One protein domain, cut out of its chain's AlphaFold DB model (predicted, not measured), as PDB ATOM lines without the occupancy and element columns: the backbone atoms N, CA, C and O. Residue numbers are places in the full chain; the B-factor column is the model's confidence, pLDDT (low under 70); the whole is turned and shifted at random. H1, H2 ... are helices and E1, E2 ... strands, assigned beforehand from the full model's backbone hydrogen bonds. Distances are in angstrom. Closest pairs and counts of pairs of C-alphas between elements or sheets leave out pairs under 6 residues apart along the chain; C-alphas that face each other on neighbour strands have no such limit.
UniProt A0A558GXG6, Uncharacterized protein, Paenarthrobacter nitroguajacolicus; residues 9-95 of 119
ATOM      1  N   VAL A   9     209.026 222.516 155.577       98.06
ATOM      2  CA  VAL A   9     207.617 222.163 155.336       98.06
ATOM      3  C   VAL A   9     206.712 222.736 156.431       98.06
ATOM      4  O   VAL A   9     205.688 223.348 156.127       98.06
ATOM      5  N   GLY A  10     207.083 222.582 157.707       98.00
ATOM      6  CA  GLY A  10     206.324 223.142 158.825       98.00
ATOM      7  C   GLY A  10     206.281 224.671 158.811       98.00
ATOM      8  O   GLY A  10     205.233 225.255 159.084       98.00
ATOM      9  N   LYS A  11     207.379 225.332 158.425       98.56
ATOM     10  CA  LYS A  11     207.410 226.793 158.247       98.56
ATOM     11  C   LYS A  11     206.492 227.248 157.113       98.56
ATOM     12  O   LYS A  11     205.769 228.226 157.289       98.56
ATOM     13  N   VAL A  12     206.464 226.538 155.981       98.44
ATOM     14  CA  VAL A  12     205.527 226.841 154.886       98.44
ATOM     15  C   VAL A  12     204.080 226.701 155.365       98.44
ATOM     16  O   VAL A  12     203.303 227.635 155.178       98.44
ATOM     17  N   ARG A  13     203.730 225.608 156.063       98.19
ATOM     18  CA  ARG A  13     202.388 225.415 156.654       98.19
ATOM     19  C   ARG A  13     201.978 226.571 157.558       98.19
ATOM     20  O   ARG A  13     200.856 227.063 157.458       98.19
ATOM     21  N   LEU A  14     202.904 227.027 158.400       97.94
ATOM     22  CA  LEU A  14     202.684 228.166 159.284       97.94
ATOM     23  C   LEU A  14     202.388 229.453 158.503       97.94
ATOM     24  O   LEU A  14     201.477 230.191 158.874       97.94
ATOM     25  N   LEU A  15     203.121 229.717 157.419       98.06
ATOM     26  CA  LEU A  15     202.945 230.921 156.601       98.06
ATOM     27  C   LEU A  15     201.626 230.939 155.819       98.06
ATOM     28  O   LEU A  15     201.080 232.019 155.607       98.06
ATOM     29  N   ILE A  16     201.122 229.774 155.404       97.50
ATOM     30  CA  ILE A  16     199.876 229.653 154.627       97.50
ATOM     31  C   ILE A  16     198.647 229.315 155.485       97.50
ATOM     32  O   ILE A  16     197.560 229.130 154.947       97.50
ATOM     33  N   ALA A  17     198.821 229.220 156.808       97.06
ATOM     34  CA  ALA A  17     197.799 228.816 157.774       97.06
ATOM     35  C   ALA A  17     197.182 227.416 157.534       97.06
ATOM     36  O   ALA A  17     196.057 227.154 157.961       97.06
ATOM     37  N   ASP A  18     197.926 226.490 156.919       96.44
ATOM     38  CA  ASP A  18     197.511 225.090 156.715       96.44
ATOM     39  C   ASP A  18     197.886 224.232 157.938       96.44
ATOM     40  O   ASP A  18     198.861 223.469 157.925       96.44
ATOM     41  N   LEU A  19     197.154 224.460 159.036       96.56
ATOM     42  CA  LEU A  19     197.477 223.991 160.393       96.56
ATOM     43  C   LEU A  19     196.567 222.870 160.921       96.56
ATOM     44  O   LEU A  19     196.801 222.378 162.024       96.56
ATOM     45  N   ASP A  20     195.533 222.485 160.174       95.38
ATOM     46  CA  ASP A  20     194.642 221.391 160.561       95.38
ATOM     47  C   ASP A  20     195.301 220.038 160.246       95.38
ATOM     48  O   ASP A  20     195.337 219.598 159.098       95.38
ATOM     49  N   GLU A  21     195.842 219.378 161.274       92.75
ATOM     50  CA  GLU A  21     196.543 218.095 161.134       92.75
ATOM     51  C   GLU A  21     195.661 216.941 160.654       92.75
ATOM     52  O   GLU A  21     196.193 215.950 160.144       92.75
ATOM     53  N   ASP A  22     194.343 217.060 160.811       93.75
ATOM     54  CA  ASP A  22     193.393 216.046 160.365       93.75
ATOM     55  C   ASP A  22     192.967 216.275 158.903       93.75
ATOM     56  O   ASP A  22     192.485 215.347 158.246       93.75
ATOM     57  N   ALA A  23     193.164 217.490 158.373       92.69
ATOM     58  CA  ALA A  23     192.651 217.901 157.068       92.69
ATOM     59  C   ALA A  23     193.522 218.961 156.369       92.69
ATOM     60  O   ALA A  23     193.037 220.025 155.980       92.69
ATOM     61  N   PHE A  24     194.803 218.656 156.152       94.69
ATOM     62  CA  PHE A  24     195.691 219.549 155.405       94.69
ATOM     63  C   PHE A  24     195.161 219.870 154.000       94.69
ATOM     64  O   PHE A  24     194.820 218.966 153.230       94.69
ATOM     65  N   LEU A  25     195.171 221.156 153.640       94.38
ATOM     66  CA  LEU A  25     194.819 221.642 152.305       94.38
ATOM     67  C   LEU A  25     195.842 221.191 151.263       94.38
ATOM     68  O   LEU A  25     195.468 220.800 150.155       94.38
ATOM     69  N   LEU A  26     197.130 221.243 151.616       95.38
ATOM     70  CA  LEU A  26     198.216 220.776 150.765       95.38
ATOM     71  C   LEU A  26     198.931 219.576 151.398       95.38
ATOM     72  O   LEU A  26     199.410 219.655 152.536       95.38
ATOM     73  N   PRO A  27     199.077 218.463 150.660       95.50
ATOM     74  CA  PRO A  27     199.949 217.362 151.048       95.50
ATOM     75  C   PRO A  27     201.408 217.808 151.257       95.50
ATOM     76  O   PRO A  27     201.900 218.738 150.617       95.50
ATOM     77  N   ALA A  28     202.122 217.150 152.175       95.94
ATOM     78  CA  ALA A  28     203.492 217.538 152.535       95.94
ATOM     79  C   ALA A  28     204.501 217.375 151.379       95.94
ATOM     80  O   ALA A  28     205.455 218.143 151.289       95.94
ATOM     81  N   ASP A  29     204.283 216.407 150.490       97.44
ATOM     82  CA  ASP A  29     205.062 216.188 149.268       97.44
ATOM     83  C   ASP A  29     204.878 217.318 148.247       97.44
ATOM     84  O   ASP A  29     205.846 217.717 147.604       97.44
ATOM     85  N   VAL A  30     203.677 217.898 148.152       97.88
ATOM     86  CA  VAL A  30     203.420 219.087 147.320       97.88
ATOM     87  C   VAL A  30     204.193 220.297 147.848       97.88
ATOM     88  O   VAL A  30     204.874 220.969 147.077       97.88
ATOM     89  N   ILE A  31     204.159 220.536 149.164       98.38
ATOM     90  CA  ILE A  31     204.958 221.598 149.800       98.38
ATOM     91  C   ILE A  31     206.458 221.356 149.572       98.38
ATOM     92  O   ILE A  31     207.187 222.286 149.228       98.38
ATOM     93  N   GLY A  32     206.915 220.107 149.704       98.38
ATOM     94  CA  GLY A  32     208.287 219.715 149.381       98.38
ATOM     95  C   GLY A  32     208.664 220.018 147.927       98.38
ATOM     96  O   GLY A  32     209.754 220.515 147.668       98.38
ATOM     97  N   GLY A  33     207.750 219.796 146.981       98.62
ATOM     98  CA  GLY A  33     207.942 220.166 145.579       98.62
ATOM     99  C   GLY A  33     208.135 221.670 145.378       98.62
ATOM    100  O   GLY A  33     209.051 222.073 144.663       98.62
ATOM    101  N   TYR A  34     207.330 222.508 146.039       98.62
ATOM    102  CA  TYR A  34     207.497 223.965 145.972       98.62
ATOM    103  C   TYR A  34     208.797 224.450 146.612       98.62
ATOM    104  O   TYR A  34     209.393 225.397 146.105       98.62
ATOM    105  N   LEU A  35     209.262 223.803 147.683       98.69
ATOM    106  CA  LEU A  35     210.577 224.085 148.264       98.69
ATOM    107  C   LEU A  35     211.696 223.780 147.263       98.69
ATOM    108  O   LEU A  35     212.502 224.660 146.978       98.69
ATOM    109  N   VAL A  36     211.673 222.601 146.631       98.50
ATOM    110  CA  VAL A  36     212.662 222.214 145.608       98.50
ATOM    111  C   VAL A  36     212.679 223.185 144.422       98.50
ATOM    112  O   VAL A  36     213.748 223.508 143.914       98.50
ATOM    113  N   LEU A  37     211.516 223.669 143.974       98.44
ATOM    114  CA  LEU A  37     211.427 224.634 142.869       98.44
ATOM    115  C   LEU A  37     212.017 226.010 143.200       98.44
ATOM    116  O   LEU A  37     212.344 226.759 142.283       98.44
ATOM    117  N   ASN A  38     212.131 226.338 144.485       97.75
ATOM    118  CA  ASN A  38     212.553 227.646 144.967       97.75
ATOM    119  C   ASN A  38     213.881 227.584 145.740       97.75
ATOM    120  O   ASN A  38     214.120 228.443 146.584       97.75
ATOM    121  N   ASP A  39     214.725 226.575 145.496       97.12
ATOM    122  CA  ASP A  39     216.011 226.386 146.189       97.12
ATOM    123  C   ASP A  39     215.871 226.422 147.728       97.12
ATOM    124  O   ASP A  39     216.633 227.081 148.436       97.12
ATOM    125  N   ASP A  40     214.834 225.753 148.243       97.25
ATOM    126  CA  ASP A  40     214.446 225.705 149.659       97.25
ATOM    127  C   ASP A  40     214.103 227.080 150.280       97.25
ATOM    128  O   ASP A  40     213.990 227.230 151.502       97.25
ATOM    129  N   ALA A  41     213.846 228.103 149.455       97.69
ATOM    130  CA  ALA A  41     213.366 229.402 149.913       97.69
ATOM    131  C   ALA A  41     211.919 229.307 150.426       97.69
ATOM    132  O   ALA A  41     210.945 229.421 149.680       97.69
ATOM    133  N   VAL A  42     211.783 229.168 151.746       98.31
ATOM    134  CA  VAL A  42     210.505 229.017 152.466       98.31
ATOM    135  C   VAL A  42     209.463 230.077 152.086       98.31
ATOM    136  O   VAL A  42     208.294 229.745 151.900       98.31
ATOM    137  N   LEU A  43     209.861 231.349 151.960       98.31
ATOM    138  CA  LEU A  43     208.934 232.439 151.625       98.31
ATOM    139  C   LEU A  43     208.365 232.303 150.206       98.31
ATOM    140  O   LEU A  43     207.172 232.530 150.005       98.31
ATOM    141  N   LEU A  44     209.195 231.901 149.241       98.38
ATOM    142  CA  LEU A  44     208.770 231.704 147.856       98.38
ATOM    143  C   LEU A  44     207.918 230.439 147.714       98.38
ATOM    144  O   LEU A  44     206.846 230.490 147.118       98.38
ATOM    145  N   ALA A  45     208.316 229.344 148.366       98.69
ATOM    146  CA  ALA A  45     207.527 228.115 148.395       98.69
ATOM    147  C   ALA A  45     206.138 228.326 149.025       98.69
ATOM    148  O   ALA A  45     205.137 227.788 148.544       98.69
ATOM    149  N   ALA A  46     206.048 229.146 150.076       98.62
ATOM    150  CA  ALA A  46     204.773 229.550 150.660       98.62
ATOM    151  C   ALA A  46     203.942 230.423 149.706       98.62
ATOM    152  O   ALA A  46     202.728 230.240 149.619       98.62
ATOM    153  N   ALA A  47     204.573 231.336 148.960       98.62
ATOM    154  CA  ALA A  47     203.885 232.146 147.957       98.62
ATOM    155  C   ALA A  47     203.282 231.277 146.838       98.62
ATOM    156  O   ALA A  47     202.110 231.441 146.500       98.62
ATOM    157  N   ASP A  48     204.040 230.306 146.328       98.62
ATOM    158  CA  ASP A  48     203.563 229.376 145.298       98.62
ATOM    159  C   ASP A  48     202.447 228.460 145.822       98.62
ATOM    160  O   ASP A  48     201.468 228.193 145.120       98.62
ATOM    161  N   SER A  49     202.542 228.046 147.087       98.50
ATOM    162  CA  SER A  49     201.488 227.286 147.766       98.50
ATOM    163  C   SER A  49     200.173 228.077 147.838       98.50
ATOM    164  O   SER A  49     199.110 227.541 147.518       98.50
ATOM    165  N   LEU A  50     200.223 229.370 148.191       98.31
ATOM    166  CA  LEU A  50     199.040 230.243 148.196       98.31
ATOM    167  C   LEU A  50     198.455 230.436 146.793       98.31
ATOM    168  O   LEU A  50     197.233 230.431 146.640       98.31
ATOM    169  N   ASP A  51     199.294 230.565 145.764       98.06
ATOM    170  CA  ASP A  51     198.835 230.692 144.377       98.06
ATOM    171  C   ASP A  51     198.135 229.414 143.876       98.06
ATOM    172  O   ASP A  51     197.139 229.488 143.143       98.06
ATOM    173  N   ALA A  52     198.596 228.238 144.308       96.69
ATOM    174  CA  ALA A  52     197.951 226.959 144.018       96.69
ATOM    175  C   ALA A  52     196.567 226.846 144.679       96.69
ATOM    176  O   ALA A  52     195.587 226.462 144.025       96.69
ATOM    177  N   ILE A  53     196.458 227.252 145.949       95.31
ATOM    178  CA  ILE A  53     195.180 227.312 146.675       95.31
ATOM    179  C   ILE A  53     194.240 228.317 145.996       95.31
ATOM    180  O   ILE A  53     193.097 227.985 145.689       95.31
ATOM    181  N   ALA A  54     194.731 229.512 145.657       94.69
ATOM    182  CA  ALA A  54     193.956 230.538 144.961       94.69
ATOM    183  C   ALA A  54     193.446 230.060 143.594       94.69
ATOM    184  O   ALA A  54     192.338 230.398 143.177       94.69
ATOM    185  N   THR A  55     194.247 229.275 142.875       92.69
ATOM    186  CA  THR A  55     193.840 228.681 141.597       92.69
ATOM    187  C   THR A  55     192.728 227.658 141.802       92.69
ATOM    188  O   THR A  55     191.726 227.697 141.086       92.69
ATOM    189  N   SER A  56     192.859 226.803 142.817       89.50
ATOM    190  CA  SER A  56     191.821 225.837 143.187       89.50
ATOM    191  C   SER A  56     190.515 226.536 143.575       89.50
ATOM    192  O   SER A  56     189.453 226.149 143.094       89.50
ATOM    193  N   GLU A  57     190.586 227.626 144.339       89.31
ATOM    194  CA  GLU A  57     189.420 228.417 144.748       89.31
ATOM    195  C   GLU A  57     188.670 229.018 143.546       89.31
ATOM    196  O   GLU A  57     187.444 228.920 143.455       89.31
ATOM    197  N   VAL A  58     189.391 229.573 142.562       86.62
ATOM    198  CA  VAL A  58     188.779 230.087 141.322       86.62
ATOM    199  C   VAL A  58     188.058 228.980 140.550       86.62
ATOM    200  O   VAL A  58     186.971 229.212 140.012       86.62
ATOM    201  N   LEU A  59     188.653 227.786 140.481       83.44
ATOM    202  CA  LEU A  59     188.091 226.649 139.750       83.44
ATOM    203  C   LEU A  59     186.868 226.048 140.458       83.44
ATOM    204  O   LEU A  59     185.910 225.651 139.786       83.44
ATOM    205  N   LEU A  60     186.889 225.991 141.792       83.38
ATOM    206  CA  LEU A  60     185.882 225.309 142.604       83.38
ATOM    207  C   LEU A  60     184.707 226.211 142.994       83.38
ATOM    208  O   LEU A  60     183.556 225.845 142.753       83.38
ATOM    209  N   ALA A  61     184.965 227.381 143.583       74.00
ATOM    210  CA  ALA A  61     183.916 228.157 144.242       74.00
ATOM    211  C   ALA A  61     183.029 228.940 143.268       74.00
ATOM    212  O   ALA A  61     181.875 229.239 143.593       74.00
ATOM    213  N   LYS A  62     183.533 229.237 142.058       64.69
ATOM    214  CA  LYS A  62     182.879 230.118 141.072       64.69
ATOM    215  C   LYS A  62     182.377 231.414 141.755       64.69
ATOM    216  O   LYS A  62     182.746 231.744 142.878       64.69
ATOM    217  N   LYS A  63     181.578 232.221 141.061       68.81
ATOM    218  CA  LYS A  63     180.862 233.347 141.677       68.81
ATOM    219  C   LYS A  63     179.380 233.023 141.632       68.81
ATOM    220  O   LYS A  63     178.771 233.104 140.566       68.81
ATOM    221  N   ILE A  64     178.828 232.585 142.761       71.44
ATOM    222  CA  ILE A  64     177.443 232.113 142.853       71.44
ATOM    223  C   ILE A  64     176.675 233.048 143.776       71.44
ATOM    224  O   ILE A  64     177.100 233.333 144.894       71.44
ATOM    225  N   ARG A  65     175.523 233.524 143.297       69.06
ATOM    226  CA  ARG A  65     174.579 234.312 144.087       69.06
ATOM    227  C   ARG A  65     173.193 233.701 143.963       69.06
ATOM    228  O   ARG A  65     172.641 233.624 142.869       69.06
ATOM    229  N   THR A  66     172.640 233.287 145.091       77.44
ATOM    230  CA  THR A  66     171.246 232.851 145.234       77.44
ATOM    231  C   THR A  66     170.570 233.680 146.328       77.44
ATOM    232  O   THR A  66     171.202 234.578 146.886       77.44
ATOM    233  N   GLN A  67     169.281 233.451 146.599       73.62
ATOM    234  CA  GLN A  67     168.529 234.259 147.572       73.62
ATOM    235  C   GLN A  67     169.100 234.154 149.002       73.62
ATOM    236  O   GLN A  67     169.026 235.139 149.728       73.62
ATOM    237  N   ASP A  68     169.773 233.040 149.338       69.44
ATOM    238  CA  ASP A  68     170.259 232.755 150.700       69.44
ATOM    239  C   ASP A  68     171.783 232.532 150.813       69.44
ATOM    240  O   ASP A  68     172.310 232.427 151.919       69.44
ATOM    241  N   LEU A  69     172.522 232.460 149.694       75.00
ATOM    242  CA  LEU A  69     173.968 232.189 149.693       75.00
ATOM    243  C   LEU A  69     174.704 233.004 148.622       75.00
ATOM    244  O   LEU A  69     174.313 233.017 147.449       75.00
ATOM    245  N   SER A  70     175.802 233.639 149.035       75.12
ATOM    246  CA  SER A  70     176.762 234.320 148.164       75.12
ATOM    247  C   SER A  70     178.168 233.814 148.466       75.12
ATOM    248  O   SER A  70     178.622 233.923 149.603       75.12
ATOM    249  N   THR A  71     178.867 233.315 147.451       76.88
ATOM    250  CA  THR A  71     180.290 232.948 147.514       76.88
ATOM    251  C   THR A  71     181.045 233.664 146.397       76.88
ATOM    252  O   THR A  71     180.589 233.709 145.249       76.88
ATOM    253  N   ASP A  72     182.177 234.283 146.740       82.25
ATOM    254  CA  ASP A  72     183.009 235.051 145.806       82.25
ATOM    255  C   ASP A  72     184.427 234.468 145.762       82.25
ATOM    256  O   ASP A  72     185.374 235.038 146.303       82.25
ATOM    257  N   GLY A  73     184.555 233.306 145.112       84.25
ATOM    258  CA  GLY A  73     185.848 232.651 144.891       84.25
ATOM    259  C   GLY A  73     186.898 233.570 144.246       84.25
ATOM    260  O   GLY A  73     188.038 233.590 144.707       84.25
ATOM    261  N   PRO A  74     186.553 234.398 143.235       88.50
ATOM    262  CA  PRO A  74     187.485 235.380 142.682       88.50
ATOM    263  C   PRO A  74     188.029 236.381 143.707       88.50
ATOM    264  O   PRO A  74     189.218 236.692 143.662       88.50
ATOM    265  N   ALA A  75     187.196 236.876 144.629       89.94
ATOM    266  CA  ALA A  75     187.647 237.798 145.671       89.94
ATOM    267  C   ALA A  75     188.587 237.115 146.677       89.94
ATOM    268  O   ALA A  75     189.638 237.669 146.996       89.94
ATOM    269  N   VAL A  76     188.262 235.893 147.116       90.50
ATOM    270  CA  VAL A  76     189.137 235.097 147.998       90.50
ATOM    271  C   VAL A  76     190.480 234.829 147.318       90.50
ATOM    272  O   VAL A  76     191.541 235.069 147.888       90.50
ATOM    273  N   ALA A  77     190.451 234.413 146.053       92.69
ATOM    274  CA  ALA A  77     191.660 234.146 145.291       92.69
ATOM    275  C   ALA A  77     192.501 235.408 145.026       92.69
ATOM    276  O   ALA A  77     193.717 235.307 144.872       92.69
ATOM    277  N   ALA A  78     191.889 236.591 144.940       94.38
ATOM    278  CA  ALA A  78     192.621 237.852 144.828       94.38
ATOM    279  C   ALA A  78     193.376 238.183 146.124       94.38
ATOM    280  O   ALA A  78     194.541 238.573 146.063       94.38
ATOM    281  N   GLU A  79     192.751 237.966 147.283       95.69
ATOM    282  CA  GLU A  79     193.397 238.161 148.586       95.69
ATOM    283  C   GLU A  79     194.573 237.190 148.786       95.69
ATOM    284  O   GLU A  79     195.664 237.614 149.163       95.69
ATOM    285  N   LEU A  80     194.401 235.909 148.443       96.94
ATOM    286  CA  LEU A  80     195.481 234.917 148.529       96.94
ATOM    287  C   LEU A  80     196.686 235.297 147.649       96.94
ATOM    288  O   LEU A  80     197.826 235.247 148.111       96.94
ATOM    289  N   ARG A  81     196.447 235.773 146.418       97.19
ATOM    290  CA  ARG A  81     197.517 236.277 145.534       97.19
ATOM    291  C   ARG A  81     198.203 237.525 146.095       97.19
ATOM    292  O   ARG A  81     199.413 237.678 145.948       97.19
ATOM    293  N   ALA A  82     197.465 238.414 146.762       97.88
ATOM    294  CA  ALA A  82     198.055 239.576 147.428       97.88
ATOM    295  C   ALA A  82     198.959 239.168 148.606       97.88
ATOM    296  O   ALA A  82     200.006 239.780 148.823       97.88
ATOM    297  N   GLN A  83     198.600 238.122 149.352       97.69
ATOM    298  CA  GLN A  83     199.462 237.563 150.400       97.69
ATOM    299  C   GLN A  83     200.713 236.894 149.819       97.69
ATOM    300  O   GLN A  83     201.810 237.106 150.341       97.69
ATOM    301  N   ALA A  84     200.574 236.169 148.705       98.06
ATOM    302  CA  ALA A  84     201.700 235.598 147.971       98.06
ATOM    303  C   ALA A  84     202.680 236.684 147.485       98.06
ATOM    304  O   ALA A  84     203.889 236.539 147.646       98.06
ATOM    305  N   ALA A  85     202.182 237.812 146.964       98.06
ATOM    306  CA  ALA A  85     203.024 238.950 146.582       98.06
ATOM    307  C   ALA A  85     203.828 239.505 147.773       98.06
ATOM    308  O   ALA A  85     205.045 239.621 147.686       98.06
ATOM    309  N   LYS A  86     203.187 239.714 148.932       97.75
ATOM    310  CA  LYS A  86     203.873 240.176 150.157       97.75
ATOM    311  C   LYS A  86     204.955 239.210 150.649       97.75
ATOM    312  O   LYS A  86     205.902 239.627 151.310       97.75
ATOM    313  N   LEU A  87     204.799 237.905 150.422       97.88
ATOM    314  CA  LEU A  87     205.834 236.914 150.737       97.88
ATOM    315  C   LEU A  87     207.046 237.056 149.810       97.88
ATOM    316  O   LEU A  87     208.175 236.998 150.289       97.88
ATOM    317  N   ARG A  88     206.807 237.291 148.516       97.12
ATOM    318  CA  ARG A  88     207.865 237.545 147.528       97.12
ATOM    319  C   ARG A  88     208.599 238.854 147.813       97.12
ATOM    320  O   ARG A  88     209.824 238.859 147.788       97.12
ATOM    321  N   ASP A  89     207.878 239.911 148.180       96.12
ATOM    322  CA  ASP A  89     208.477 241.195 148.570       96.12
ATOM    323  C   ASP A  89     209.385 241.034 149.798       96.12
ATOM    324  O   ASP A  89     210.545 241.438 149.772       96.12
ATOM    325  N   ARG A  90     208.904 240.337 150.842       94.62
ATOM    326  CA  ARG A  90     209.718 240.012 152.027       94.62
ATOM    327  C   ARG A  90     210.979 239.232 151.675       94.62
ATOM    328  O   ARG A  90     212.029 239.512 152.233       94.62
ATOM    329  N   PHE A  91     210.884 238.268 150.758       95.56
ATOM    330  CA  PHE A  91     212.052 237.512 150.316       95.56
ATOM    331  C   PHE A  91     213.099 238.413 149.649       95.56
ATOM    332  O   PHE A  91     214.278 238.268 149.946       95.56
ATOM    333  N   VAL A  92     212.677 239.353 148.794       92.81
ATOM    334  CA  VAL A  92     213.578 240.316 148.129       92.81
ATOM    335  C   VAL A  92     214.241 241.263 149.132       92.81
ATOM    336  O   VAL A  92     215.435 241.554 149.008       92.81
ATOM    337  N   ASP A  93     213.479 241.734 150.120       90.50
ATOM    338  CA  ASP A  93     213.993 242.584 151.194       90.50
ATOM    339  C   ASP A  93     215.022 241.834 152.056       90.50
ATOM    340  O   ASP A  93     216.118 242.348 152.296       90.50
ATOM    341  N   ASP A  94     214.715 240.597 152.454       86.44
ATOM    342  CA  ASP A  94     215.596 239.754 153.272       86.44
ATOM    343  C   ASP A  94     216.849 239.302 152.504       86.44
ATOM    344  O   ASP A  94     217.936 239.208 153.081       86.44
ATOM    345  N   SER A  95     216.737 239.048 151.196       80.94
ATOM    346  CA  SER A  95     217.868 238.655 150.350       80.94
ATOM    347  C   SER A  95     218.791 239.825 149.996       80.94
ATOM    348  O   SER A  95     219.784 239.632 149.289       80.94
TER     349      SER A  95
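Overview. This is residues 9 to 95 of the 119 residues of an uncharacterized protein of Paenarthrobacter nitroguajacolicus (UniProt A0A558GXG6). Two long helices, H3 and H4, lie side by side and run opposite ways, joined at one end by a small two-strand hairpin, E1 and E2, whose residues 65 to 70 stick out along the long axis. Two short helices, H1 and H2, about perpendicular to each other, pack on residues 42 to 50 of H3, toward the end away from the hairpin. The printed part has 87 residues, with four named helices and two named strands in the order H1, H2, H3, E1, E2, H4; the sheet, E1 - E2, is antiparallel and the class is mostly helix. The whole is only just compact, close to loose, with a radius of gyration of the C-alphas of 14.3 A, and its outline is elongated, with spans of 49 by 31 by 18 A.

Arrangement. H1, residues 9 to 16, touches H2, residues 28 to 37, about perpendicular at 89 degrees; their closest C-alphas, of Val 9 and Ile 31, are 6.2 A apart. H3, residues 42 to 61, is the hub and touches the three other helices. H1 touches H3 at a steep tilt of 56 degrees, the same way, with the C-alphas of Val 12 and Ala 46 closest at 5.1 A; H3 takes part with residues 42 to 50 alone. H2 touches H3 at a steep tilt of 59 degrees, opposite ways, with the C-alphas of Tyr 34 and Ala 45 closest at 4.8 A; here H3 takes part with residues 42 to 49 alone. E1, residues 63 to 65, and E2, residues 70 to 72, form a hairpin, antiparallel at 166 degrees, with N 64 and O 71 at 3.2 A and N 71 and O 64 at 3.1 A, both within hydrogen-bond range. H4, residues 73 to 94, touches H3 at a shallow tilt of 8 degrees, opposite ways; their closest C-alphas, of Ala 47 and Ala 84, are 4.1 A apart. H1 and H4 are near each other, while H2 and H4 are apart. In H1, H2, H3 and H4 every O i to N i+4 pair is within hydrogen-bond range.

Along the chain. H1 begins at C-alpha 9, at (207.617, 222.163, 155.336), and is 10.8 A long from first to last C-alpha; H2 is 14.4 A long. H3 is 27.8 A long and ends at C-alpha 61, at (183.916, 228.157, 144.242). E1 measures 6.8 A and E2 6.7 A. H4, 31.7 A long, ends at C-alpha 94, at (215.596, 239.754, 153.272).

Size, cuts and confidence. The two C-alphas farthest apart, of Gln 67 and Ser 95, are 49.6 A apart. The printed part has no cut. The link from H1 to H2, 11 residues, is long, and the other links are tight. Mean pLDDT of the printed part is 92.2; residues 62 to 63, 65 and 68 are under 70.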